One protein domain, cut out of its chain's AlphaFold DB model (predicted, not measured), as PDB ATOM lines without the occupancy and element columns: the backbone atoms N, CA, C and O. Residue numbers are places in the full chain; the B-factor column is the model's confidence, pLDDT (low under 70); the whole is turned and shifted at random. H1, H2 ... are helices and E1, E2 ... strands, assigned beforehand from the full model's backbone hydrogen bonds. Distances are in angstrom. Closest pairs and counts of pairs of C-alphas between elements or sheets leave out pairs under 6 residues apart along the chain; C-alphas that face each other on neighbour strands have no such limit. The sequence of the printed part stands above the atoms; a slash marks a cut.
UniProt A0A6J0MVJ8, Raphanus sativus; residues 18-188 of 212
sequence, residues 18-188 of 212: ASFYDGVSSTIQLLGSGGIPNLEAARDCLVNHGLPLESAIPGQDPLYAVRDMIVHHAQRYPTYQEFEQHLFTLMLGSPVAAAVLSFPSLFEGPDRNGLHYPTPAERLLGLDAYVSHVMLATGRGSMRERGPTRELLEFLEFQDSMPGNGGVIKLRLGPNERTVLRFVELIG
ATOM      1  N   ALA A  18       9.348 -46.941-117.034       33.38
ATOM      2  CA  ALA A  18       8.502 -46.434-115.953       33.38
ATOM      3  C   ALA A  18       7.189 -45.814-116.468       33.38
ATOM      4  O   ALA A  18       6.138 -46.091-115.900       33.38
ATOM      5  N   SER A  19       7.206 -45.087-117.590       33.69
ATOM      6  CA  SER A  19       5.988 -44.526-118.195       33.69
ATOM      7  C   SER A  19       5.108 -45.581-118.876       33.69
ATOM      8  O   SER A  19       3.883 -45.469-118.836       33.69
ATOM      9  N   PHE A  20       5.691 -46.665-119.406       40.88
ATOM     10  CA  PHE A  20       4.920 -47.846-119.823       40.88
ATOM     11  C   PHE A  20       4.193 -48.485-118.628       40.88
ATOM     12  O   PHE A  20       3.003 -48.788-118.712       40.88
ATOM     13  N   TYR A  21       4.877 -48.632-117.489       37.28
ATOM     14  CA  TYR A  21       4.253 -49.139-116.269       37.28
ATOM     15  C   TYR A  21       3.211 -48.183-115.683       37.28
ATOM     16  O   TYR A  21       2.209 -48.678-115.178       37.28
ATOM     17  N   ASP A  22       3.367 -46.861-115.802       34.19
ATOM     18  CA  ASP A  22       2.349 -45.880-115.387       34.19
ATOM     19  C   ASP A  22       1.111 -45.886-116.306       34.19
ATOM     20  O   ASP A  22      -0.029 -45.799-115.837       34.19
ATOM     21  N   GLY A  23       1.299 -46.076-117.616       32.12
ATOM     22  CA  GLY A  23       0.198 -46.259-118.565       32.12
ATOM     23  C   GLY A  23      -0.602 -47.533-118.278       32.12
ATOM     24  O   GLY A  23      -1.832 -47.503-118.216       32.12
ATOM     25  N   VAL A  24       0.091 -48.641-117.998       33.84
ATOM     26  CA  VAL A  24      -0.534 -49.913-117.606       33.84
ATOM     27  C   VAL A  24      -1.165 -49.807-116.202       33.84
ATOM     28  O   VAL A  24      -2.297 -50.261-116.021       33.84
ATOM     29  N   SER A  25      -0.506 -49.113-115.256       31.56
ATOM     30  CA  SER A  25      -0.964 -48.761-113.887       31.56
ATOM     31  C   SER A  25      -2.353 -48.136-113.867       31.56
ATOM     32  O   SER A  25      -3.190 -48.493-113.036       31.56
ATOM     33  N   SER A  26      -2.636 -47.260-114.832       32.66
ATOM     34  CA  SER A  26      -3.907 -46.539-114.894       32.66
ATOM     35  C   SER A  26      -5.126 -47.413-115.229       32.66
ATOM     36  O   SER A  26      -6.257 -46.973-115.015       32.66
ATOM     37  N   THR A  27      -4.930 -48.651-115.712       36.69
ATOM     38  CA  THR A  27      -6.033 -49.450-116.271       36.69
ATOM     39  C   THR A  27      -6.512 -50.596-115.367       36.69
ATOM     40  O   THR A  27      -7.699 -50.912-115.416       36.69
ATOM     41  N   ILE A  28      -5.690 -51.228-114.512       33.12
ATOM     42  CA  ILE A  28      -6.123 -52.398-113.704       33.12
ATOM     43  C   ILE A  28      -5.390 -52.459-112.347       33.12
ATOM     44  O   ILE A  28      -4.271 -51.997-112.215       33.12
ATOM     45  N   GLN A  29      -6.042 -53.041-111.333       34.53
ATOM     46  CA  GLN A  29      -5.572 -53.393-109.977       34.53
ATOM     47  C   GLN A  29      -4.116 -53.927-109.895       34.53
ATOM     48  O   GLN A  29      -3.884 -55.125-109.752       34.53
ATOM     49  N   LEU A  30      -3.119 -53.039-109.939       35.97
ATOM     50  CA  LEU A  30      -1.710 -53.383-110.192       35.97
ATOM     51  C   LEU A  30      -0.816 -53.553-108.955       35.97
ATOM     52  O   LEU A  30       0.402 -53.651-109.073       35.97
ATOM     53  N   LEU A  31      -1.405 -53.664-107.763       33.97
ATOM     54  CA  LEU A  31      -0.657 -53.721-106.497       33.97
ATOM     55  C   LEU A  31      -0.528 -55.132-105.882       33.97
ATOM     56  O   LEU A  31       0.049 -55.263-104.808       33.97
ATOM     57  N   GLY A  32      -1.045 -56.191-106.525       32.94
ATOM     58  CA  GLY A  32      -1.164 -57.519-105.892       32.94
ATOM     59  C   GLY A  32      -0.316 -58.670-106.459       32.94
ATOM     60  O   GLY A  32      -0.086 -59.640-105.743       32.94
ATOM     61  N   SER A  33       0.134 -58.610-107.718       36.97
ATOM     62  CA  SER A  33       0.560 -59.809-108.478       36.97
ATOM     63  C   SER A  33       2.039 -59.882-108.889       36.97
ATOM     64  O   SER A  33       2.455 -60.881-109.475       36.97
ATOM     65  N   GLY A  34       2.865 -58.889-108.546       43.59
ATOM     66  CA  GLY A  34       4.285 -58.857-108.923       43.59
ATOM     67  C   GLY A  34       4.512 -58.417-110.378       43.59
ATOM     68  O   GLY A  34       3.716 -58.694-111.270       43.59
ATOM     69  N   GLY A  35       5.600 -57.684-110.632       54.50
ATOM     70  CA  GLY A  35       5.760 -56.947-111.894       54.50
ATOM     71  C   GLY A  35       5.973 -57.796-113.160       54.50
ATOM     72  O   GLY A  35       5.530 -57.385-114.226       54.50
ATOM     73  N   ILE A  36       6.597 -58.982-113.086       54.38
ATOM     74  CA  ILE A  36       6.831 -59.831-114.278       54.38
ATOM     75  C   ILE A  36       5.573 -60.584-114.746       54.38
ATOM     76  O   ILE A  36       5.320 -60.565-115.946       54.38
ATOM     77  N   PRO A  37       4.742 -61.178-113.869       53.75
ATOM     78  CA  PRO A  37       3.418 -61.670-114.270       53.75
ATOM     79  C   PRO A  37       2.562 -60.610-114.985       53.75
ATOM     80  O   PRO A  37       1.797 -60.935-115.888       53.75
ATOM     81  N   ASN A  38       2.736 -59.331-114.638       58.06
ATOM     82  CA  ASN A  38       2.062 -58.232-115.330       58.06
ATOM     83  C   ASN A  38       2.669 -57.949-116.718       58.06
ATOM     84  O   ASN A  38       1.918 -57.685-117.652       58.06
ATOM     85  N   LEU A  39       3.996 -58.049-116.886       60.03
ATOM     86  CA  LEU A  39       4.613 -58.000-118.222       60.03
ATOM     87  C   LEU A  39       4.130 -59.151-119.101       60.03
ATOM     88  O   LEU A  39       3.809 -58.921-120.262       60.03
ATOM     89  N   GLU A  40       4.011 -60.363-118.549       61.78
ATOM     90  CA  GLU A  40       3.419 -61.509-119.251       61.78
ATOM     91  C   GLU A  40       1.988 -61.222-119.708       61.78
ATOM     92  O   GLU A  40       1.657 -61.489-120.861       61.78
ATOM     93  N   ALA A  41       1.161 -60.622-118.848       58.78
ATOM     94  CA  ALA A  41      -0.196 -60.214-119.210       58.78
ATOM     95  C   ALA A  41      -0.225 -59.114-120.288       58.78
ATOM     96  O   ALA A  41      -1.164 -59.051-121.079       58.78
ATOM     97  N   ALA A  42       0.811 -58.273-120.356       59.06
ATOM     98  CA  ALA A  42       0.965 -57.241-121.375       59.06
ATOM     99  C   ALA A  42       1.613 -57.750-122.678       59.06
ATOM    100  O   ALA A  42       1.782 -56.955-123.602       59.06
ATOM    101  N   ARG A  43       1.952 -59.047-122.792       67.00
ATOM    102  CA  ARG A  43       2.632 -59.622-123.970       67.00
ATOM    103  C   ARG A  43       1.907 -59.308-125.270       67.00
ATOM    104  O   ARG A  43       2.534 -58.817-126.199       67.00
ATOM    105  N   ASP A  44       0.605 -59.568-125.325       62.69
ATOM    106  CA  ASP A  44      -0.178 -59.367-126.548       62.69
ATOM    107  C   ASP A  44      -0.238 -57.881-126.922       62.69
ATOM    108  O   ASP A  44      -0.174 -57.533-128.097       62.69
ATOM    109  N   CYS A  45      -0.291 -56.993-125.927       63.84
ATOM    110  CA  CYS A  45      -0.225 -55.551-126.150       63.84
ATOM    111  C   CYS A  45       1.142 -55.145-126.721       63.84
ATOM    112  O   CYS A  45       1.199 -54.475-127.749       63.84
ATOM    113  N   LEU A  46       2.235 -55.619-126.116       66.25
ATOM    114  CA  LEU A  46       3.597 -55.365-126.584       66.25
ATOM    115  C   LEU A  46       3.808 -55.883-128.008       66.25
ATOM    116  O   LEU A  46       4.370 -55.175-128.834       66.25
ATOM    117  N   VAL A  47       3.334 -57.091-128.314       69.69
ATOM    118  CA  VAL A  47       3.493 -57.689-129.643       69.69
ATOM    119  C   VAL A  47       2.678 -56.949-130.707       69.69
ATOM    120  O   VAL A  47       3.159 -56.748-131.819       69.69
ATOM    121  N   ASN A  48       1.462 -56.509-130.376       65.81
ATOM    122  CA  ASN A  48       0.587 -55.830-131.334       65.81
ATOM    123  C   ASN A  48       0.926 -54.347-131.529       65.81
ATOM    124  O   ASN A  48       0.681 -53.810-132.607       65.81
ATOM    125  N   HIS A  49       1.460 -53.680-130.503       65.25
ATOM    126  CA  HIS A  49       1.652 -52.226-130.499       65.25
ATOM    127  C   HIS A  49       3.111 -51.786-130.354       65.25
ATOM    128  O   HIS A  49       3.403 -50.603-130.504       65.25
ATOM    129  N   GLY A  50       4.035 -52.709-130.091       66.69
ATOM    130  CA  GLY A  50       5.436 -52.396-129.840       66.69
ATOM    131  C   GLY A  50       5.656 -51.580-128.561       66.69
ATOM    132  O   GLY A  50       4.805 -51.518-127.674       66.69
ATOM    133  N   LEU A  51       6.836 -50.964-128.458       65.88
ATOM    134  CA  LEU A  51       7.172 -50.011-127.398       65.88
ATOM    135  C   LEU A  51       7.304 -48.592-127.980       65.88
ATOM    136  O   LEU A  51       8.260 -48.334-128.723       65.88
ATOM    137  N   PRO A  52       6.375 -47.673-127.657       59.25
ATOM    138  CA  PRO A  52       6.484 -46.267-128.037       59.25
ATOM    139  C   PRO A  52       7.471 -45.503-127.135       59.25
ATOM    140  O   PRO A  52       7.882 -45.987-126.078       59.25
ATOM    141  N   LEU A  53       7.847 -44.287-127.545       55.38
ATOM    142  CA  LEU A  53       8.536 -43.334-126.666       55.38
ATOM    143  C   LEU A  53       7.603 -42.848-125.552       55.38
ATOM    144  O   LEU A  53       6.405 -42.701-125.762       55.38
ATOM    145  N   GLU A  54       8.169 -42.480-124.403       52.34
ATOM    146  CA  GLU A  54       7.423 -41.784-123.342       52.34
ATOM    147  C   GLU A  54       6.815 -40.464-123.837       52.34
ATOM    148  O   GLU A  54       5.710 -40.091-123.460       52.34
ATOM    149  N   SER A  55       7.535 -39.772-124.718       50.47
ATOM    150  CA  SER A  55       7.087 -38.538-125.357       50.47
ATOM    151  C   SER A  55       6.224 -38.770-126.598       50.47
ATOM    152  O   SER A  55       5.875 -37.792-127.260       50.47
ATOM    153  N   ALA A  56       5.946 -40.025-126.975       52.94
ATOM    154  CA  ALA A  56       5.174 -40.313-128.175       52.94
ATOM    155  C   ALA A  56       3.749 -39.788-128.017       52.94
ATOM    156  O   ALA A  56       3.069 -40.028-127.016       52.94
ATOM    157  N   ILE A  57       3.283 -39.088-129.044       56.28
ATOM    158  CA  ILE A  57       1.877 -38.714-129.148       56.28
ATOM    159  C   ILE A  57       1.088 -40.000-129.461       56.28
ATOM    160  O   ILE A  57       1.577 -40.836-130.227       56.28
ATOM    161  N   PRO A  58      -0.121 -40.195-128.901       53.12
ATOM    162  CA  PRO A  58      -0.963 -41.333-129.259       53.12
ATOM    163  C   PRO A  58      -1.105 -41.478-130.784       53.12
ATOM    164  O   PRO A  58      -1.544 -40.545-131.452       53.12
ATOM    165  N   GLY A  59      -0.741 -42.648-131.319       55.16
ATOM    166  CA  GLY A  59      -0.790 -42.955-132.756       55.16
ATOM    167  C   GLY A  59       0.551 -42.889-133.496       55.16
ATOM    168  O   GLY A  59       0.577 -43.204-134.678       55.16
ATOM    169  N   GLN A  60       1.645 -42.516-132.829       60.62
ATOM    170  CA  GLN A  60       2.989 -42.571-133.408       60.62
ATOM    171  C   GLN A  60       3.538 -44.009-133.415       60.62
ATOM    172  O   GLN A  60       3.289 -44.772-132.475       60.62
ATOM    173  N   ASP A  61       4.290 -44.366-134.459       61.03
ATOM    174  CA  ASP A  61       4.859 -45.705-134.602       61.03
ATOM    175  C   ASP A  61       5.817 -46.054-133.451       61.03
ATOM    176  O   ASP A  61       6.565 -45.198-132.957       61.03
ATOM    177  N   PRO A  62       5.812 -47.318-132.989       62.12
ATOM    178  CA  PRO A  62       6.690 -47.742-131.916       62.12
ATOM    179  C   PRO A  62       8.150 -47.717-132.368       62.12
ATOM    180  O   PRO A  62       8.490 -48.145-133.468       62.12
ATOM    181  N   LEU A  63       9.049 -47.328-131.463       62.38
ATOM    182  CA  LEU A  63      10.489 -47.435-131.702       62.38
ATOM    183  C   LEU A  63      10.973 -48.885-131.708       62.38
ATOM    184  O   LEU A  63      12.036 -49.186-132.237       62.38
ATOM    185  N   TYR A  64      10.225 -49.799-131.096       64.75
ATOM    186  CA  TYR A  64      10.562 -51.217-131.092       64.75
ATOM    187  C   TYR A  64       9.328 -52.030-131.437       64.75
ATOM    188  O   TYR A  64       8.376 -52.080-130.657       64.75
ATOM    189  N   ALA A  65       9.372 -52.726-132.572       70.00
ATOM    190  CA  ALA A  65       8.410 -53.782-132.839       70.00
ATOM    191  C   ALA A  65       8.786 -54.987-131.982       70.00
ATOM    192  O   ALA A  65       9.811 -55.626-132.219       70.00
ATOM    193  N   VAL A  66       7.957 -55.318-130.999       70.31
ATOM    194  CA  VAL A  66       8.109 -56.564-130.249       70.31
ATOM    195  C   VAL A  66       7.462 -57.664-131.083       70.31
ATOM    196  O   VAL A  66       6.281 -57.616-131.389       70.31
ATOM    197  N   ARG A  67       8.241 -58.653-131.508       74.31
ATOM    198  CA  ARG A  67       7.727 -59.845-132.201       74.31
ATOM    199  C   ARG A  67       7.407 -60.955-131.223       74.31
ATOM    200  O   ARG A  67       6.481 -61.724-131.445       74.31
ATOM    201  N   ASP A  68       8.217 -61.055-130.178       73.81
ATOM    202  CA  ASP A  68       8.030 -62.034-129.129       73.81
ATOM    203  C   ASP A  68       8.612 -61.535-127.803       73.81
ATOM    204  O   ASP A  68       9.422 -60.608-127.753       73.81
ATOM    205  N   MET A  69       8.193 -62.173-126.721       76.19
ATOM    206  CA  MET A  69       8.678 -61.940-125.377       76.19
ATOM    207  C   MET A  69       8.862 -63.282-124.677       76.19
ATOM    208  O   MET A  69       7.921 -64.074-124.568       76.19
ATOM    209  N   ILE A  70      10.066 -63.513-124.159       79.81
ATOM    210  CA  ILE A  70      10.399 -64.706-123.383       79.81
ATOM    211  C   ILE A  70      10.636 -64.296-121.936       79.81
ATOM    212  O   ILE A  70      11.479 -63.449-121.643       79.81
ATOM    213  N   VAL A  71       9.919 -64.942-121.016       80.81
ATOM    214  CA  VAL A  71      10.206 -64.831-119.586       80.81
ATOM    215  C   VAL A  71      11.090 -65.985-119.153       80.81
ATOM    216  O   VAL A  71      10.727 -67.167-119.202       80.81
ATOM    217  N   HIS A  72      12.283 -65.614-118.717       83.94
ATOM    218  CA  HIS A  72      13.294 -66.520-118.217       83.94
ATOM    219  C   HIS A  72      13.104 -66.707-116.722       83.94
ATOM    220  O   HIS A  72      13.075 -65.744-115.962       83.94
ATOM    221  N   HIS A  73      12.991 -67.961-116.293       85.69
ATOM    222  CA  HIS A  73      12.877 -68.337-114.887       85.69
ATOM    223  C   HIS A  73      14.127 -69.096-114.470       85.69
ATOM    224  O   HIS A  73      14.494 -70.055-115.150       85.69
ATOM    225  N   ALA A  74      14.718 -68.746-113.328       84.56
ATOM    226  CA  ALA A  74      15.913 -69.421-112.822       84.56
ATOM    227  C   ALA A  74      15.748 -70.952-112.728       84.56
ATOM    228  O   ALA A  74      16.682 -71.694-113.009       84.56
ATOM    229  N   GLN A  75      14.542 -71.436-112.406       84.00
ATOM    230  CA  GLN A  75      14.238 -72.868-112.276       84.00
ATOM    231  C   GLN A  75      14.254 -73.636-113.608       84.00
ATOM    232  O   GLN A  75      14.257 -74.864-113.596       84.00
ATOM    233  N   ARG A  76      14.221 -72.942-114.754       87.81
ATOM    234  CA  ARG A  76      14.263 -73.564-116.090       87.81
ATOM    235  C   ARG A  76      15.685 -73.781-116.603       87.81
ATOM    236  O   ARG A  76      15.856 -74.415-117.639       87.81
ATOM    237  N   TYR A  77      16.685 -73.266-115.892       88.38
ATOM    238  CA  TYR A  77      18.089 -73.428-116.240       88.38
ATOM    239  C   TYR A  77      18.713 -74.568-115.424       88.38
ATOM    240  O   TYR A  77      18.369 -74.729-114.250       88.38
ATOM    241  N   PRO A  78      19.651 -75.342-116.003       91.38
ATOM    242  CA  PRO A  78      20.378 -76.391-115.283       91.38
ATOM    243  C   PRO A  78      21.077 -75.886-114.017       91.38
ATOM    244  O   PRO A  78      21.120 -76.583-113.002       91.38
ATOM    245  N   THR A  79      21.610 -74.662-114.066       89.75
ATOM    246  CA  THR A  79      22.240 -73.999-112.924       89.75
ATOM    247  C   THR A  79      21.851 -72.525-112.853       89.75
ATOM    248  O   THR A  79      21.545 -71.889-113.861       89.75
ATOM    249  N   TYR A  80      21.917 -71.951-111.649       87.25
ATOM    250  CA  TYR A  80      21.699 -70.513-111.468       87.25
ATOM    251  C   TYR A  80      22.754 -69.670-112.203       87.25
ATOM    252  O   TYR A  80      22.444 -68.613-112.739       87.25
ATOM    253  N   GLN A  81      23.988 -70.174-112.290       88.81
ATOM    254  CA  GLN A  81      25.066 -69.515-113.023       88.81
ATOM    255  C   GLN A  81      24.764 -69.418-114.525       88.81
ATOM    256  O   GLN A  81      25.044 -68.394-115.139       88.81
ATOM    257  N   GLU A  82      24.181 -70.458-115.129       90.75
ATOM    258  CA  GLU A  82      23.754 -70.410-116.533       90.75
ATOM    259  C   GLU A  82      22.619 -69.404-116.757       90.75
ATOM    260  O   GLU A  82      22.640 -68.670-117.744       90.75
ATOM    261  N   PHE A  83      21.670 -69.322-115.819       90.94
ATOM    262  CA  PHE A  83      20.610 -68.311-115.833       90.94
ATOM    263  C   PHE A  83      21.179 -66.883-115.792       90.94
ATOM    264  O   PHE A  83      20.825 -66.053-116.631       90.94
ATOM    265  N   GLU A  84      22.104 -66.601-114.870       89.19
ATOM    266  CA  GLU A  84      22.775 -65.297-114.786       89.19
ATOM    267  C   GLU A  84      23.612 -65.000-116.034       89.19
ATOM    268  O   GLU A  84      23.594 -63.883-116.544       89.19
ATOM    269  N   GLN A  85      24.314 -65.995-116.579       89.94
ATOM    270  CA  GLN A  85      25.111 -65.808-117.789       89.94
ATOM    271  C   GLN A  85      24.241 -65.457-119.002       89.94
ATOM    272  O   GLN A  85      24.658 -64.659-119.850       89.94
ATOM    273  N   HIS A  86      23.028 -66.012-119.086       90.06
ATOM    274  CA  HIS A  86      22.069 -65.636-120.117       90.06
ATOM    275  C   HIS A  86      21.599 -64.189-119.939       90.06
ATOM    276  O   HIS A  86      21.679 -63.412-120.890       90.06
ATOM    277  N   LEU A  87      21.234 -63.792-118.713       88.69
ATOM    278  CA  LEU A  87      20.924 -62.396-118.382       88.69
ATOM    279  C   LEU A  87      22.062 -61.457-118.801       88.69
ATOM    280  O   LEU A  87      21.825 -60.481-119.506       88.69
ATOM    281  N   PHE A  88      23.307 -61.770-118.432       87.56
ATOM    282  CA  PHE A  88      24.463 -60.945-118.789       87.56
ATOM    283  C   PHE A  88      24.641 -60.827-120.299       87.56
ATOM    284  O   PHE A  88      24.983 -59.757-120.789       87.56
ATOM    285  N   THR A  89      24.393 -61.908-121.038       86.00
ATOM    286  CA  THR A  89      24.484 -61.905-122.501       86.00
ATOM    287  C   THR A  89      23.460 -60.953-123.117       86.00
ATOM    288  O   THR A  89      23.798 -60.227-124.050       86.00
ATOM    289  N   LEU A  90      22.239 -60.910-122.579       79.88
ATOM    290  CA  LEU A  90      21.214 -59.956-123.010       79.88
ATOM    291  C   LEU A  90      21.573 -58.516-122.626       79.88
ATOM    292  O   LEU A  90      21.410 -57.601-123.433       79.88
ATOM    293  N   MET A  91      22.151 -58.328-121.437       79.00
ATOM    294  CA  MET A  91      22.591 -57.019-120.948       79.00
ATOM    295  C   MET A  91      23.727 -56.389-121.763       79.00
ATOM    296  O   MET A  91      23.931 -55.181-121.683       79.00
ATOM    297  N   LEU A  92      24.455 -57.169-122.571       73.00
ATOM    298  CA  LEU A  92      25.435 -56.621-123.516       73.00
ATOM    299  C   LEU A  92      24.785 -55.786-124.627       73.00
ATOM    300  O   LEU A  92      25.469 -54.973-125.241       73.00
ATOM    301  N   GLY A  93      23.498 -56.007-124.908       63.84
ATOM    302  CA  GLY A  93      22.739 -55.186-125.846       63.84
ATOM    303  C   GLY A  93      21.988 -54.050-125.150       63.84
ATOM    304  O   GLY A  93      22.126 -52.877-125.495       63.84
ATOM    305  N   SER A  94      21.199 -54.380-124.134       63.53
ATOM    306  CA  SER A  94      20.262 -53.432-123.520       63.53
ATOM    307  C   SER A  94      20.078 -53.625-122.038       63.53
ATOM    308  O   SER A  94      20.259 -54.735-121.544       63.53
ATOM    309  N   PRO A  95      19.522 -52.609-121.361       71.38
ATOM    310  CA  PRO A  95      18.821 -52.833-120.115       71.38
ATOM    311  C   PRO A  95      17.798 -53.976-120.218       71.38
ATOM    312  O   PRO A  95      17.072 -54.084-121.207       71.38
ATOM    313  N   VAL A  96      17.733 -54.824-119.193       78.44
ATOM    314  CA  VAL A  96      16.829 -55.983-119.131       78.44
ATOM    315  C   VAL A  96      15.890 -55.831-117.941       78.44
ATOM    316  O   VAL A  96      16.346 -55.687-116.809       78.44
ATOM    317  N   ALA A  97      14.578 -55.905-118.165       77.94
ATOM    318  CA  ALA A  97      13.616 -55.946-117.068       77.94
ATOM    319  C   ALA A  97      13.761 -57.262-116.290       77.94
ATOM    320  O   ALA A  97      13.656 -58.353-116.857       77.94
ATOM    321  N   ALA A  98      14.000 -57.163-114.988       81.19
ATOM    322  CA  ALA A  98      14.286 -58.302-114.134       81.19
ATOM    323  C   ALA A  98      13.556 -58.185-112.793       81.19
ATOM    324  O   ALA A  98      13.539 -57.134-112.154       81.19
ATOM    325  N   ALA A  99      12.954 -59.295-112.369       80.38
ATOM    326  CA  ALA A  99      12.397 -59.448-111.038       80.38
ATOM    327  C   ALA A  99      13.499 -59.908-110.096       80.38
ATOM    328  O   ALA A  99      14.094 -60.975-110.290       80.38
ATOM    329  N   VAL A 100      13.712 -59.129-109.050       81.94
ATOM    330  CA  VAL A 100      14.644 -59.434-107.978       81.94
ATOM    331  C   VAL A 100      13.891 -59.777-106.703       81.94
ATOM    332  O   VAL A 100      12.725 -59.413-106.522       81.94
ATOM    333  N   LEU A 101      14.562 -60.489-105.806       79.50
ATOM    334  CA  LEU A 101      14.066 -60.722-104.457       79.50
ATOM    335  C   LEU A 101      13.887 -59.378-103.731       79.50
ATOM    336  O   LEU A 101      14.840 -58.609-103.624       79.50
ATOM    337  N   SER A 102      12.688 -59.111-103.211       78.31
ATOM    338  CA  SER A 102      12.424 -57.957-102.350       78.31
ATOM    339  C   SER A 102      12.616 -58.363-100.895       78.31
ATOM    340  O   SER A 102      11.769 -59.031-100.305       78.31
ATOM    341  N   PHE A 103      13.754 -57.992-100.325       82.12
ATOM    342  CA  PHE A 103      14.096 -58.244 -98.929       82.12
ATOM    343  C   PHE A 103      14.129 -56.915 -98.154       82.12
ATOM    344  O   PHE A 103      14.459 -55.892 -98.752       82.12
ATOM    345  N   PRO A 104      13.781 -56.886 -96.854       80.88
ATOM    346  CA  PRO A 104      13.769 -55.660 -96.052       80.88
ATOM    347  C   PRO A 104      15.022 -54.789 -96.208       80.88
ATOM    348  O   PRO A 104      14.904 -53.591 -96.470       80.88
ATOM    349  N   SER A 105      16.215 -55.392 -96.167       84.06
ATOM    350  CA  SER A 105      17.480 -54.656 -96.295       84.06
ATOM    351  C   SER A 105      17.720 -54.029 -97.680       84.06
ATOM    352  O   SER A 105      18.588 -53.171 -97.832       84.06
ATOM    353  N   LEU A 106      16.915 -54.363 -98.698       81.94
ATOM    354  CA  LEU A 106      16.922 -53.662 -99.984       81.94
ATOM    355  C   LEU A 106      16.489 -52.197 -99.816       81.94
ATOM    356  O   LEU A 106      17.037 -51.320-100.480       81.94
ATOM    357  N   PHE A 107      15.555 -51.931 -98.897       78.12
ATOM    358  CA  PHE A 107      14.961 -50.608 -98.670       78.12
ATOM    359  C   PHE A 107      15.606 -49.830 -97.518       78.12
ATOM    360  O   PHE A 107      15.412 -48.621 -97.413       78.12
ATOM    361  N   GLU A 108      16.382 -50.495 -96.661       82.44
ATOM    362  CA  GLU A 108      17.096 -49.856 -95.542       82.44
ATOM    363  C   GLU A 108      18.355 -49.093 -95.992       82.44
ATOM    364  O   GLU A 108      18.876 -48.255 -95.255       82.44
ATOM    365  N   GLY A 109      18.813 -49.341 -97.222       80.88
ATOM    366  CA  GLY A 109      19.983 -48.708 -97.823       80.88
ATOM    367  C   GLY A 109      21.136 -49.689 -98.050       80.88
ATOM    368  O   GLY A 109      21.113 -50.818 -97.561       80.88
ATOM    369  N   PRO A 110      22.142 -49.291 -98.844       85.44
ATOM    370  CA  PRO A 110      23.249 -50.172 -99.180       85.44
ATOM    371  C   PRO A 110      24.222 -50.356 -98.011       85.44
ATOM    372  O   PRO A 110      24.291 -49.549 -97.081       85.44
ATOM    373  N   ASP A 111      25.059 -51.388 -98.111       86.75
ATOM    374  CA  ASP A 111      26.191 -51.581 -97.215       86.75
ATOM    375  C   ASP A 111      27.268 -50.480 -97.379       86.75
ATOM    376  O   ASP A 111      27.192 -49.573 -98.213       86.75
ATOM    377  N   ARG A 112      28.362 -50.599 -96.615       85.94
ATOM    378  CA  ARG A 112      29.523 -49.687 -96.694       85.94
ATOM    379  C   ARG A 112      30.185 -49.608 -98.080       85.94
ATOM    380  O   ARG A 112      30.981 -48.698 -98.316       85.94
ATOM    381  N   ASN A 113      29.939 -50.582 -98.953       85.88
ATOM    382  CA  ASN A 113      30.454 -50.642-100.317       85.88
ATOM    383  C   ASN A 113      29.459 -50.064-101.336       85.88
ATOM    384  O   ASN A 113      29.803 -49.955-102.510       85.88
ATOM    385  N   GLY A 114      28.262 -49.658-100.912       88.19
ATOM    386  CA  GLY A 114      27.213 -49.230-101.829       88.19
ATOM    387  C   GLY A 114      26.474 -50.408-102.474       88.19
ATOM    388  O   GLY A 114      25.902 -50.224-103.544       88.19
ATOM    389  N   LEU A 115      26.528 -51.605-101.878       90.00
ATOM    390  CA  LEU A 115      25.904 -52.822-102.392       90.00
ATOM    391  C   LEU A 115      24.746 -53.276-101.501       90.00
ATOM    392  O   LEU A 115      24.842 -53.277-100.276       90.00
ATOM    393  N   HIS A 116      23.679 -53.740-102.135       90.00
ATOM    394  CA  HIS A 116      22.541 -54.387-101.498       90.00
ATOM    395  C   HIS A 116      22.659 -55.903-101.657       90.00
ATOM    396  O   HIS A 116      23.010 -56.404-102.730       90.00
ATOM    397  N   TYR A 117      22.372 -56.643-100.590       88.12
ATOM    398  CA  TYR A 117      22.296 -58.101-100.605       88.12
ATOM    399  C   TYR A 117      21.537 -58.610 -99.375       88.12
ATOM    400  O   TYR A 117      21.608 -57.967 -98.327       88.12
ATOM    401  N   PRO A 118      20.867 -59.774 -99.460       85.38
ATOM    402  CA  PRO A 118      20.153 -60.333 -98.321       85.38
ATOM    403  C   PRO A 118      21.095 -60.608 -97.146       85.38
ATOM    404  O   PRO A 118      22.142 -61.257 -97.296       85.38
ATOM    405  N   THR A 119      20.699 -60.177 -95.954       85.31
ATOM    406  CA  THR A 119      21.347 -60.525 -94.687       85.31
ATOM    407  C   THR A 119      21.281 -62.037 -94.433       85.31
ATOM    408  O   THR A 119      20.433 -62.736 -94.993       85.31
ATOM    409  N   PRO A 120      22.135 -62.593 -93.552       85.19
ATOM    410  CA  PRO A 120      22.064 -64.013 -93.204       85.19
ATOM    411  C   PRO A 120      20.682 -64.455 -92.701       85.19
ATOM    412  O   PRO A 120      20.244 -65.551 -93.035       85.19
ATOM    413  N   ALA A 121      19.984 -63.605 -91.942       83.75
ATOM    414  CA  ALA A 121      18.633 -63.889 -91.465       83.75
ATOM    415  C   ALA A 121      17.627 -63.953 -92.624       83.75
ATOM    416  O   ALA A 121      16.829 -64.885 -92.688       83.75
ATOM    417  N   GLU A 122      17.715 -63.020 -93.574       83.06
ATOM    418  CA  GLU A 122      16.837 -63.004 -94.746       83.06
ATOM    419  C   GLU A 122      17.062 -64.223 -95.651       83.06
ATOM    420  O   GLU A 122      16.113 -64.812 -96.156       83.06
ATOM    421  N   ARG A 123      18.306 -64.703 -95.782       79.62
ATOM    422  CA  ARG A 123      18.595 -65.940 -96.533       79.62
ATOM    423  C   ARG A 123      17.973 -67.180 -95.895       79.62
ATOM    424  O   ARG A 123      17.549 -68.083 -96.611       79.62
ATOM    425  N   LEU A 124      17.943 -67.237 -94.562       78.19
ATOM    426  CA  LEU A 124      17.410 -68.381 -93.818       78.19
ATOM    427  C   LEU A 124      15.885 -68.491 -93.910       78.19
ATOM    428  O   LEU A 124      15.359 -69.597 -93.815       78.19
ATOM    429  N   LEU A 125      15.188 -67.373 -94.115       71.94
ATOM    430  CA  LEU A 125      13.731 -67.350 -94.265       71.94
ATOM    431  C   LEU A 125      13.255 -67.892 -95.627       71.94
ATOM    432  O   LEU A 125      12.071 -68.183 -95.780       71.94
ATOM    433  N   GLY A 126      14.177 -68.118 -96.570       61.28
ATOM    434  CA  GLY A 126      13.899 -68.713 -97.876       61.28
ATOM    435  C   GLY A 126      13.278 -67.731 -98.876       61.28
ATOM    436  O   GLY A 126      12.630 -66.757 -98.510       61.28
ATOM    437  N   LEU A 127      13.483 -67.997-100.171       58.44
ATOM    438  CA  LEU A 127      13.027 -67.125-101.267       58.44
ATOM    439  C   LEU A 127      11.490 -67.039-101.367       58.44
ATOM    440  O   LEU A 127      10.974 -66.060-101.894       58.44
ATOM    441  N   ASP A 128      10.770 -68.029-100.834       53.78
ATOM    442  CA  ASP A 128       9.304 -68.125-100.914       53.78
ATOM    443  C   ASP A 128       8.573 -67.150 -99.971       53.78
ATOM    444  O   ASP A 128       7.374 -66.924-100.124       53.78
ATOM    445  N   ALA A 129       9.282 -66.564 -98.998       50.62
ATOM    446  CA  ALA A 129       8.723 -65.592 -98.057       50.62
ATOM    447  C   ALA A 129       8.718 -64.151 -98.600       50.62
ATOM    448  O   ALA A 129       8.118 -63.266 -97.987       50.62
ATOM    449  N   TYR A 130       9.392 -63.903 -99.726       58.12
ATOM    450  CA  TYR A 130       9.657 -62.558-100.222       58.12
ATOM    451  C   TYR A 130       8.872 -62.242-101.493       58.12
ATOM    452  O   TYR A 130       8.770 -63.042-102.422       58.12
ATOM    453  N   VAL A 131       8.335 -61.024-101.536       64.44
ATOM    454  CA  VAL A 131       7.716 -60.450-102.735       64.44
ATOM    455  C   VAL A 131       8.814 -60.197-103.779       64.44
ATOM    456  O   VAL A 131       9.982 -60.025-103.438       64.44
ATOM    457  N   SER A 132       8.476 -60.179-105.066       73.31
ATOM    458  CA  SER A 132       9.419 -59.774-106.114       73.31
ATOM    459  C   SER A 132       9.306 -58.281-106.413       73.31
ATOM    460  O   SER A 132       8.193 -57.802-106.640       73.31
ATOM    461  N   HIS A 133      10.434 -57.578-106.506       76.38
ATOM    462  CA  HIS A 133      10.506 -56.207-107.026       76.38
ATOM    463  C   HIS A 133      11.029 -56.228-108.461       76.38
ATOM    464  O   HIS A 133      11.934 -57.005-108.755       76.38
ATOM    465  N   VAL A 134      10.464 -55.431-109.369       76.06
ATOM    466  CA  VAL A 134      10.915 -55.393-110.771       76.06
ATOM    467  C   VAL A 134      11.676 -54.110-111.032       76.06
ATOM    468  O   VAL A 134      11.189 -53.027-110.733       76.06
ATOM    469  N   MET A 135      12.862 -54.254-111.613       77.44
ATOM    470  CA  MET A 135      13.755 -53.159-111.969       77.44
ATOM    471  C   MET A 135      14.382 -53.427-113.338       77.44
ATOM    472  O   MET A 135      14.294 -54.536-113.873       77.44
ATOM    473  N   LEU A 136      15.057 -52.426-113.894       78.94
ATOM    474  CA  LEU A 136      15.828 -52.575-115.124       78.94
ATOM    475  C   LEU A 136      17.285 -52.859-114.787       78.94
ATOM    476  O   LEU A 136      17.968 -51.982-114.278       78.94
ATOM    477  N   ALA A 137      17.787 -54.051-115.088       83.62
ATOM    478  CA  ALA A 137      19.211 -54.345-115.001       83.62
ATOM    479  C   ALA A 137      19.944 -53.590-116.119       83.62
ATOM    480  O   ALA A 137      19.727 -53.888-117.290       83.62
ATOM    481  N   THR A 138      20.791 -52.620-115.779       81.94
ATOM    482  CA  THR A 138      21.437 -51.692-116.727       81.94
ATOM    483  C   THR A 138      22.932 -51.930-116.890       81.94
ATOM    484  O   THR A 138      23.513 -51.518-117.891       81.94
ATOM    485  N   GLY A 139      23.574 -52.606-115.936       83.62
ATOM    486  CA  GLY A 139      25.007 -52.858-116.005       83.62
ATOM    487  C   GLY A 139      25.498 -53.953-115.070       83.62
ATOM    488  O   GLY A 139      24.791 -54.418-114.179       83.62
ATOM    489  N   ARG A 140      26.751 -54.358-115.268       87.62
ATOM    490  CA  ARG A 140      27.502 -55.230-114.361       87.62
ATOM    491  C   ARG A 140      28.831 -54.567-114.054       87.62
ATOM    492  O   ARG A 140      29.456 -53.983-114.937       87.62
ATOM    493  N   GLY A 141      29.288 -54.699-112.820       89.25
ATOM    494  CA  GLY A 141      30.578 -54.176-112.412       89.25
ATOM    495  C   GLY A 141      31.260 -55.040-111.371       89.25
ATOM    496  O   GLY A 141      30.732 -56.039-110.882       89.25
ATOM    497  N   SER A 142      32.474 -54.626-111.035       92.38
ATOM    498  CA  SER A 142      33.195 -55.139-109.883       92.38
ATOM    499  C   SER A 142      33.861 -53.990-109.140       92.38
ATOM    500  O   SER A 142      34.184 -52.950-109.716       92.38
ATOM    501  N   MET A 143      34.033 -54.152-107.836       91.75
ATOM    502  CA  MET A 143      34.712 -53.189-106.981       91.75
ATOM    503  C   MET A 143      35.521 -53.911-105.913       91.75
ATOM    504  O   MET A 143      35.231 -55.049-105.557       91.75
ATOM    505  N   ARG A 144      36.542 -53.249-105.373       91.19
ATOM    506  CA  ARG A 144      37.268 -53.784-104.218       91.19
ATOM    507  C   ARG A 144      36.519 -53.450-102.940       91.19
ATOM    508  O   ARG A 144      36.173 -52.289-102.723       91.19
ATOM    509  N   GLU A 145      36.326 -54.452-102.093       89.75
ATOM    510  CA  GLU A 145      35.721 -54.276-100.781       89.75
ATOM    511  C   GLU A 145      36.495 -53.237 -99.958       89.75
ATOM    512  O   GLU A 145      37.725 -53.281 -99.830       89.75
ATOM    513  N   ARG A 146      35.752 -52.321 -99.335       82.00
ATOM    514  CA  ARG A 146      36.243 -51.382 -98.329       82.00
ATOM    515  C   ARG A 146      36.394 -52.120 -96.999       82.00
ATOM    516  O   ARG A 146      35.570 -52.005 -96.096       82.00
ATOM    517  N   GLY A 147      37.444 -52.923 -96.899       81.19
ATOM    518  CA  GLY A 147      37.716 -53.763 -95.740       81.19
ATOM    519  C   GLY A 147      39.147 -54.305 -95.722       81.19
ATOM    520  O   GLY A 147      39.922 -54.046 -96.646       81.19
ATOM    521  N   PRO A 148      39.516 -55.045 -94.665       75.88
ATOM    522  CA  PRO A 148      40.858 -55.609 -94.513       75.88
ATOM    523  C   PRO A 148      41.171 -56.705 -95.546       75.88
ATOM    524  O   PRO A 148      42.319 -56.859 -95.944       75.88
ATOM    525  N   THR A 149      40.148 -57.423 -96.004       82.88
ATOM    526  CA  THR A 149      40.185 -58.501 -97.008       82.88
ATOM    527  C   THR A 149      40.470 -57.988 -98.423       82.88
ATOM    528  O   THR A 149      41.173 -58.648 -99.184       82.88
ATOM    529  N   ARG A 150      39.964 -56.793 -98.774       83.94
ATOM    530  CA  ARG A 150      40.057 -56.180-100.119       83.94
ATOM    531  C   ARG A 150      39.634 -57.119-101.256       83.94
ATOM    532  O   ARG A 150      40.178 -57.044-102.366       83.94
ATOM    533  N   GLU A 151      38.668 -57.987-100.975       89.06
ATOM    534  CA  GLU A 151      38.117 -58.924-101.948       89.06
ATOM    535  C   GLU A 151      37.466 -58.185-103.119       89.06
ATOM    536  O   GLU A 151      37.003 -57.048-102.990       89.06
ATOM    537  N   LEU A 152      37.470 -58.825-104.289       90.56
ATOM    538  CA  LEU A 152      36.747 -58.322-105.448       90.56
ATOM    539  C   LEU A 152      35.269 -58.689-105.284       90.56
ATOM    540  O   LEU A 152      34.920 -59.864-105.250       90.56
ATOM    541  N   LEU A 153      34.418 -57.675-105.175       90.56
ATOM    542  CA  LEU A 153      32.970 -57.804-105.102       90.56
ATOM    543  C   LEU A 153      32.385 -57.517-106.476       90.56
ATOM    544  O   LEU A 153      32.603 -56.441-107.032       90.56
ATOM    545  N   GLU A 154      31.635 -58.465-107.015       91.81
ATOM    546  CA  GLU A 154      30.888 -58.282-108.254       91.81
ATOM    547  C   GLU A 154      29.467 -57.809-107.950       91.81
ATOM    548  O   GLU A 154      28.902 -58.130-106.900       91.81
ATOM    549  N   PHE A 155      28.886 -57.030-108.858       91.62
ATOM    550  CA  PHE A 155      27.535 -56.509-108.704       91.62
ATOM    551  C   PHE A 155      26.822 -56.340-110.044       91.62
ATOM    552  O   PHE A 155      27.453 -56.129-111.082       91.62
ATOM    553  N   LEU A 156      25.495 -56.387-109.988       91.25
ATOM    554  CA  LEU A 156      24.595 -55.905-111.026       91.25
ATOM    555  C   LEU A 156      24.071 -54.525-110.644       91.25
ATOM    556  O   LEU A 156      23.727 -54.284-109.489       91.25
ATOM    557  N   GLU A 157      24.011 -53.631-111.617       88.69
ATOM    558  CA  GLU A 157      23.397 -52.318-111.497       88.69
ATOM    559  C   GLU A 157      21.975 -52.364-112.048       88.69
ATOM    560  O   GLU A 157      21.724 -52.942-113.109       88.69
ATOM    561  N   PHE A 158      21.058 -51.764-111.301       84.56
ATOM    562  CA  PHE A 158      19.647 -51.680-111.608       84.56
ATOM    563  C   PHE A 158      19.188 -50.230-111.575       84.56
ATOM    564  O   PHE A 158      19.513 -49.508-110.636       84.56
ATOM    565  N   GLN A 159      18.384 -49.840-112.558       79.25
ATOM    566  CA  GLN A 159      17.546 -48.656-112.477       79.25
ATOM    567  C   GLN A 159      16.203 -49.047-111.847       79.25
ATOM    568  O   GLN A 159      15.457 -49.866-112.394       79.25
ATOM    569  N   ASP A 160      15.918 -48.459-110.693       74.06
ATOM    570  CA  ASP A 160      14.656 -48.537-109.973       74.06
ATOM    571  C   ASP A 160      13.778 -47.317-110.311       74.06
ATOM    572  O   ASP A 160      14.277 -46.230-110.618       74.06
ATOM    573  N   SER A 161      12.460 -47.496-110.251       67.62
ATOM    574  CA  SER A 161      11.477 -46.416-110.391       67.62
ATOM    575  C   SER A 161      11.235 -45.672-109.072       67.62
ATOM    576  O   SER A 161      10.580 -44.631-109.056       67.62
ATOM    577  N   MET A 162      11.744 -46.196-107.953       65.88
ATOM    578  CA  MET A 162      11.639 -45.554-106.646       65.88
ATOM    579  C   MET A 162      12.667 -44.415-106.492       65.88
ATOM    580  O   MET A 162      13.821 -44.563-106.891       65.88
ATOM    581  N   PRO A 163      12.314 -43.292-105.835       52.31
ATOM    582  CA  PRO A 163      13.181 -42.110-105.711       52.31
ATOM    583  C   PRO A 163      14.419 -42.282-104.793       52.31
ATOM    584  O   PRO A 163      15.092 -41.300-104.476       52.31
ATOM    585  N   GLY A 164      14.751 -43.501-104.351       52.69
ATOM    586  CA  GLY A 164      15.930 -43.796-103.522       52.69
ATOM    587  C   GLY A 164      17.219 -43.948-104.345       52.69
ATOM    588  O   GLY A 164      17.182 -44.430-105.470       52.69
ATOM    589  N   ASN A 165      18.374 -43.534-103.803       53.56
ATOM    590  CA  ASN A 165      19.711 -43.644-104.431       53.56
ATOM    591  C   ASN A 165      19.861 -43.026-105.841       53.56
ATOM    592  O   ASN A 165      20.680 -43.475-106.640       53.56
ATOM    593  N   GLY A 166      19.081 -41.992-106.172       58.59
ATOM    594  CA  GLY A 166      19.071 -41.439-107.534       58.59
ATOM    595  C   GLY A 166      18.478 -42.404-108.568       58.59
ATOM    596  O   GLY A 166      18.769 -42.281-109.753       58.59
ATOM    597  N   GLY A 167      17.681 -43.374-108.110       72.06
ATOM    598  CA  GLY A 167      17.071 -44.414-108.929       72.06
ATOM    599  C   GLY A 167      18.020 -45.554-109.290       72.06
ATOM    600  O   GLY A 167      17.635 -46.397-110.085       72.06
ATOM    601  N   VAL A 168      19.242 -45.614-108.741       80.62
ATOM    602  CA  VAL A 168      20.211 -46.676-109.060       80.62
ATOM    603  C   VAL A 168      20.482 -47.562-107.846       80.62
ATOM    604  O   VAL A 168      20.893 -47.092-106.786       80.62
ATOM    605  N   ILE A 169      20.316 -48.872-108.017       85.81
ATOM    606  CA  ILE A 169      20.557 -49.903-107.003       85.81
ATOM    607  C   ILE A 169      21.644 -50.854-107.498       85.81
ATOM    608  O   ILE A 169      21.616 -51.315-108.635       85.81
ATOM    609  N   LYS A 170      22.611 -51.188-106.638       89.06
ATOM    610  CA  LYS A 170      23.653 -52.178-106.948       89.06
ATOM    611  C   LYS A 170      23.443 -53.424-106.112       89.06
ATOM    612  O   LYS A 170      23.610 -53.378-104.897       89.06
ATOM    613  N   LEU A 171      23.095 -54.534-106.751       90.69
ATOM    614  CA  LEU A 171      22.925 -55.822-106.088       90.69
ATOM    615  C   LEU A 171      24.215 -56.625-106.174       90.69
ATOM    616  O   LEU A 171      24.750 -56.834-107.263       90.69
ATOM    617  N   ARG A 172      24.716 -57.088-105.027       90.75
ATOM    618  CA  ARG A 172      25.895 -57.956-104.982       90.75
ATOM    619  C   ARG A 172      25.599 -59.265-105.715       90.75
ATOM    620  O   ARG A 172      24.559 -59.885-105.503       90.75
ATOM    621  N   LEU A 173      26.553 -59.698-106.530       87.81
ATOM    622  CA  LEU A 173      26.566 -61.023-107.134       87.81
ATOM    623  C   LEU A 173      27.317 -62.005-106.235       87.81
ATOM    624  O   LEU A 173      28.299 -61.660-105.569       87.81
ATOM    625  N   GLY A 174      26.865 -63.252-106.231       80.50
ATOM    626  CA  GLY A 174      27.546 -64.325-105.529       80.50
ATOM    627  C   GLY A 174      26.784 -65.645-105.603       80.50
ATOM    628  O   GLY A 174      25.561 -65.645-105.752       80.50
ATOM    629  N   PRO A 175      27.480 -66.782-105.423       71.12
ATOM    630  CA  PRO A 175      26.904 -68.121-105.595       71.12
ATOM    631  C   PRO A 175      25.703 -68.407-104.677       71.12
ATOM    632  O   PRO A 175      24.896 -69.293-104.961       71.12
ATOM    633  N   ASN A 176      25.572 -67.642-103.589       74.62
ATOM    634  CA  ASN A 176      24.523 -67.796-102.584       74.62
ATOM    635  C   ASN A 176      23.534 -66.622-102.535       74.62
ATOM    636  O   ASN A 176      22.627 -66.662-101.710       74.62
ATOM    637  N   GLU A 177      23.712 -65.582-103.353       78.25
ATOM    638  CA  GLU A 177      22.862 -64.387-103.275       78.25
ATOM    639  C   GLU A 177      21.530 -64.602-103.999       78.25
ATOM    640  O   GLU A 177      20.486 -64.214-103.484       78.25
ATOM    641  N   ARG A 178      21.560 -65.277-105.161       80.94
ATOM    642  CA  ARG A 178      20.382 -65.647-105.972       80.94
ATOM    643  C   ARG A 178      19.336 -64.530-106.090       80.94
ATOM    644  O   ARG A 178      18.139 -64.755-105.920       80.94
ATOM    645  N   THR A 179      19.810 -63.316-106.348       79.44
ATOM    646  CA  THR A 179      19.028 -62.083-106.225       79.44
ATOM    647  C   THR A 179      18.049 -61.882-107.369       79.44
ATOM    648  O   THR A 179      16.977 -61.333-107.138       79.44
ATOM    649  N   VAL A 180      18.368 -62.350-108.578       86.19
ATOM    650  CA  VAL A 180      17.461 -62.306-109.731       86.19
ATOM    651  C   VAL A 180      16.648 -63.593-109.797       86.19
ATOM    652  O   VAL A 180      17.198 -64.692-109.844       86.19
ATOM    653  N   LEU A 181      15.327 -63.468-109.823       82.38
ATOM    654  CA  LEU A 181      14.406 -64.602-109.870       82.38
ATOM    655  C   LEU A 181      13.988 -64.919-111.305       82.38
ATOM    656  O   LEU A 181      13.854 -66.087-111.685       82.38
ATOM    657  N   ARG A 182      13.729 -63.863-112.081       83.94
ATOM    658  CA  ARG A 182      13.213 -63.926-113.450       83.94
ATOM    659  C   ARG A 182      13.648 -62.690-114.230       83.94
ATOM    660  O   ARG A 182      13.850 -61.641-113.624       83.94
ATOM    661  N   PHE A 183      13.724 -62.782-115.549       84.19
ATOM    662  CA  PHE A 183      13.920 -61.615-116.411       84.19
ATOM    663  C   PHE A 183      13.213 -61.779-117.753       84.19
ATOM    664  O   PHE A 183      12.830 -62.887-118.129       84.19
ATOM    665  N   VAL A 184      13.020 -60.663-118.450       81.06
ATOM    666  CA  VAL A 184      12.282 -60.600-119.712       81.06
ATOM    667  C   VAL A 184      13.227 -60.302-120.864       81.06
ATOM    668  O   VAL A 184      13.931 -59.296-120.867       81.06
ATOM    669  N   GLU A 185      13.208 -61.171-121.864       83.12
ATOM    670  CA  GLU A 185      13.830 -60.941-123.159       83.12
ATOM    671  C   GLU A 185      12.757 -60.477-124.144       83.12
ATOM    672  O   GLU A 185      11.782 -61.189-124.390       83.12
ATOM    673  N   LEU A 186      12.944 -59.288-124.712       75.25
ATOM    674  CA  LEU A 186      12.126 -58.792-125.813       75.25
ATOM    675  C   LEU A 186      12.824 -59.115-127.131       75.25
ATOM    676  O   LEU A 186      13.984 -58.761-127.337       75.25
ATOM    677  N   ILE A 187      12.106 -59.782-128.029       76.06
ATOM    678  CA  ILE A 187      12.602 -60.196-129.336       76.06
ATOM    679  C   ILE A 187      11.927 -59.333-130.386       76.06
ATOM    680  O   ILE A 187      10.710 -59.367-130.543       76.06
ATOM    681  N   GLY A 188      12.718 -58.612-131.169       66.69
ATOM    682  CA  GLY A 188      12.198 -57.832-132.279       66.69
ATOM    683  C   GLY A 188      13.190 -56.791-132.778       66.69
ATOM    684  O   GLY A 188      14.227 -56.578-132.148       66.69
TER     685      GLY A 188
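What this domain is: This is residues 18 to 188 of the 212 residues of a protein of Raphanus sativus (UniProt A0A6J0MVJ8). A strongly twisted wall of six antiparallel strands runs through the domain, with H4 packed on one of its faces and the E3 and E4 hairpin reaching out toward one end of the long axis. Toward the other end gather H1, H2, H3 and the unnamed loop of residues 50 to 67, while H5 and H6 lie toward the hairpin's end. The printed part has 171 residues, with seven named helices and six named strands in the order H1 H2 H3 E1 H4 E2 H5 H6 E3 E4 H7 E5 E6; the class is mixed, helices and strands. The sheet's order is E1 E6 E2 E3 E4 E5. The whole is compact by its radius of gyration of the C-alphas, 16.9 A, yet elongated in outline, spanning 58 by 29 by 29 A.

Where its parts are: H1, residues 18 to 25, begins with C-alpha 18 at (8.502, -46.434, -115.953). H2 is residues 35 to 41 and H3 residues 43 to 49. E1, residues 68 to 73, is 16.3 A long, and H4, residues 80 to 91, is 16.5 A. E2 is residues 96 to 101, H5 residues 104 to 108 and H6 residues 120 to 124. E3, residues 132 to 144, is 28.5 A long and bends by 86 degrees at residue 136. E4, residues 152 to 159, is 22.6 A; H7 is residues 164 to 167 and E5 residues 168 to 172. E6, residues 180 to 187, is 20.3 A and ends with C-alpha 187 at (12.602, -60.196, -129.336).

How they stand to each other: E1 and E5 are the sheet's edge strands. N 70 and O 185 join E1 to E6 within hydrogen-bond range at 2.9 A, N 99 and O 182 join E2 to E6 at 2.8 A, and N 98 and O 135 join E2 to E3 at 2.9 A. In the hairpin of E3 and E4, N 141 and O 155 are 2.9 A apart; between E4 and E5, N 158 and O 169 are 2.8 A apart. E1, H4 and E2 form a split strand-helix-strand unit, two strands running the same way with E6 between them, and its crossover is right-handed. H4 is on the sheet, the C-alphas of Met 91 and Thr 138 being 6.9 A apart, its closest to E3. H2 is on the sheet at a height of 8.2 A. H3 and H7 only graze it. H1 is near H2 and, like H5 and H6, is not on the sheet, H5 only just, with 4 pairs of C-alphas within 10 A. Every O i to N i+4 pair is within hydrogen-bond range in H1 to H6; H7 is too short for one.

The domain as a whole: The C-alphas of Gly 59 and Pro 148, the two farthest apart, are 57.9 A from each other. The printed part has no cut. The links from H3 to E1 and from H5 to H6 are long. Mean pLDDT of the printed part is 72.2, and 62 residues are under 70, among them residues 18 to 64.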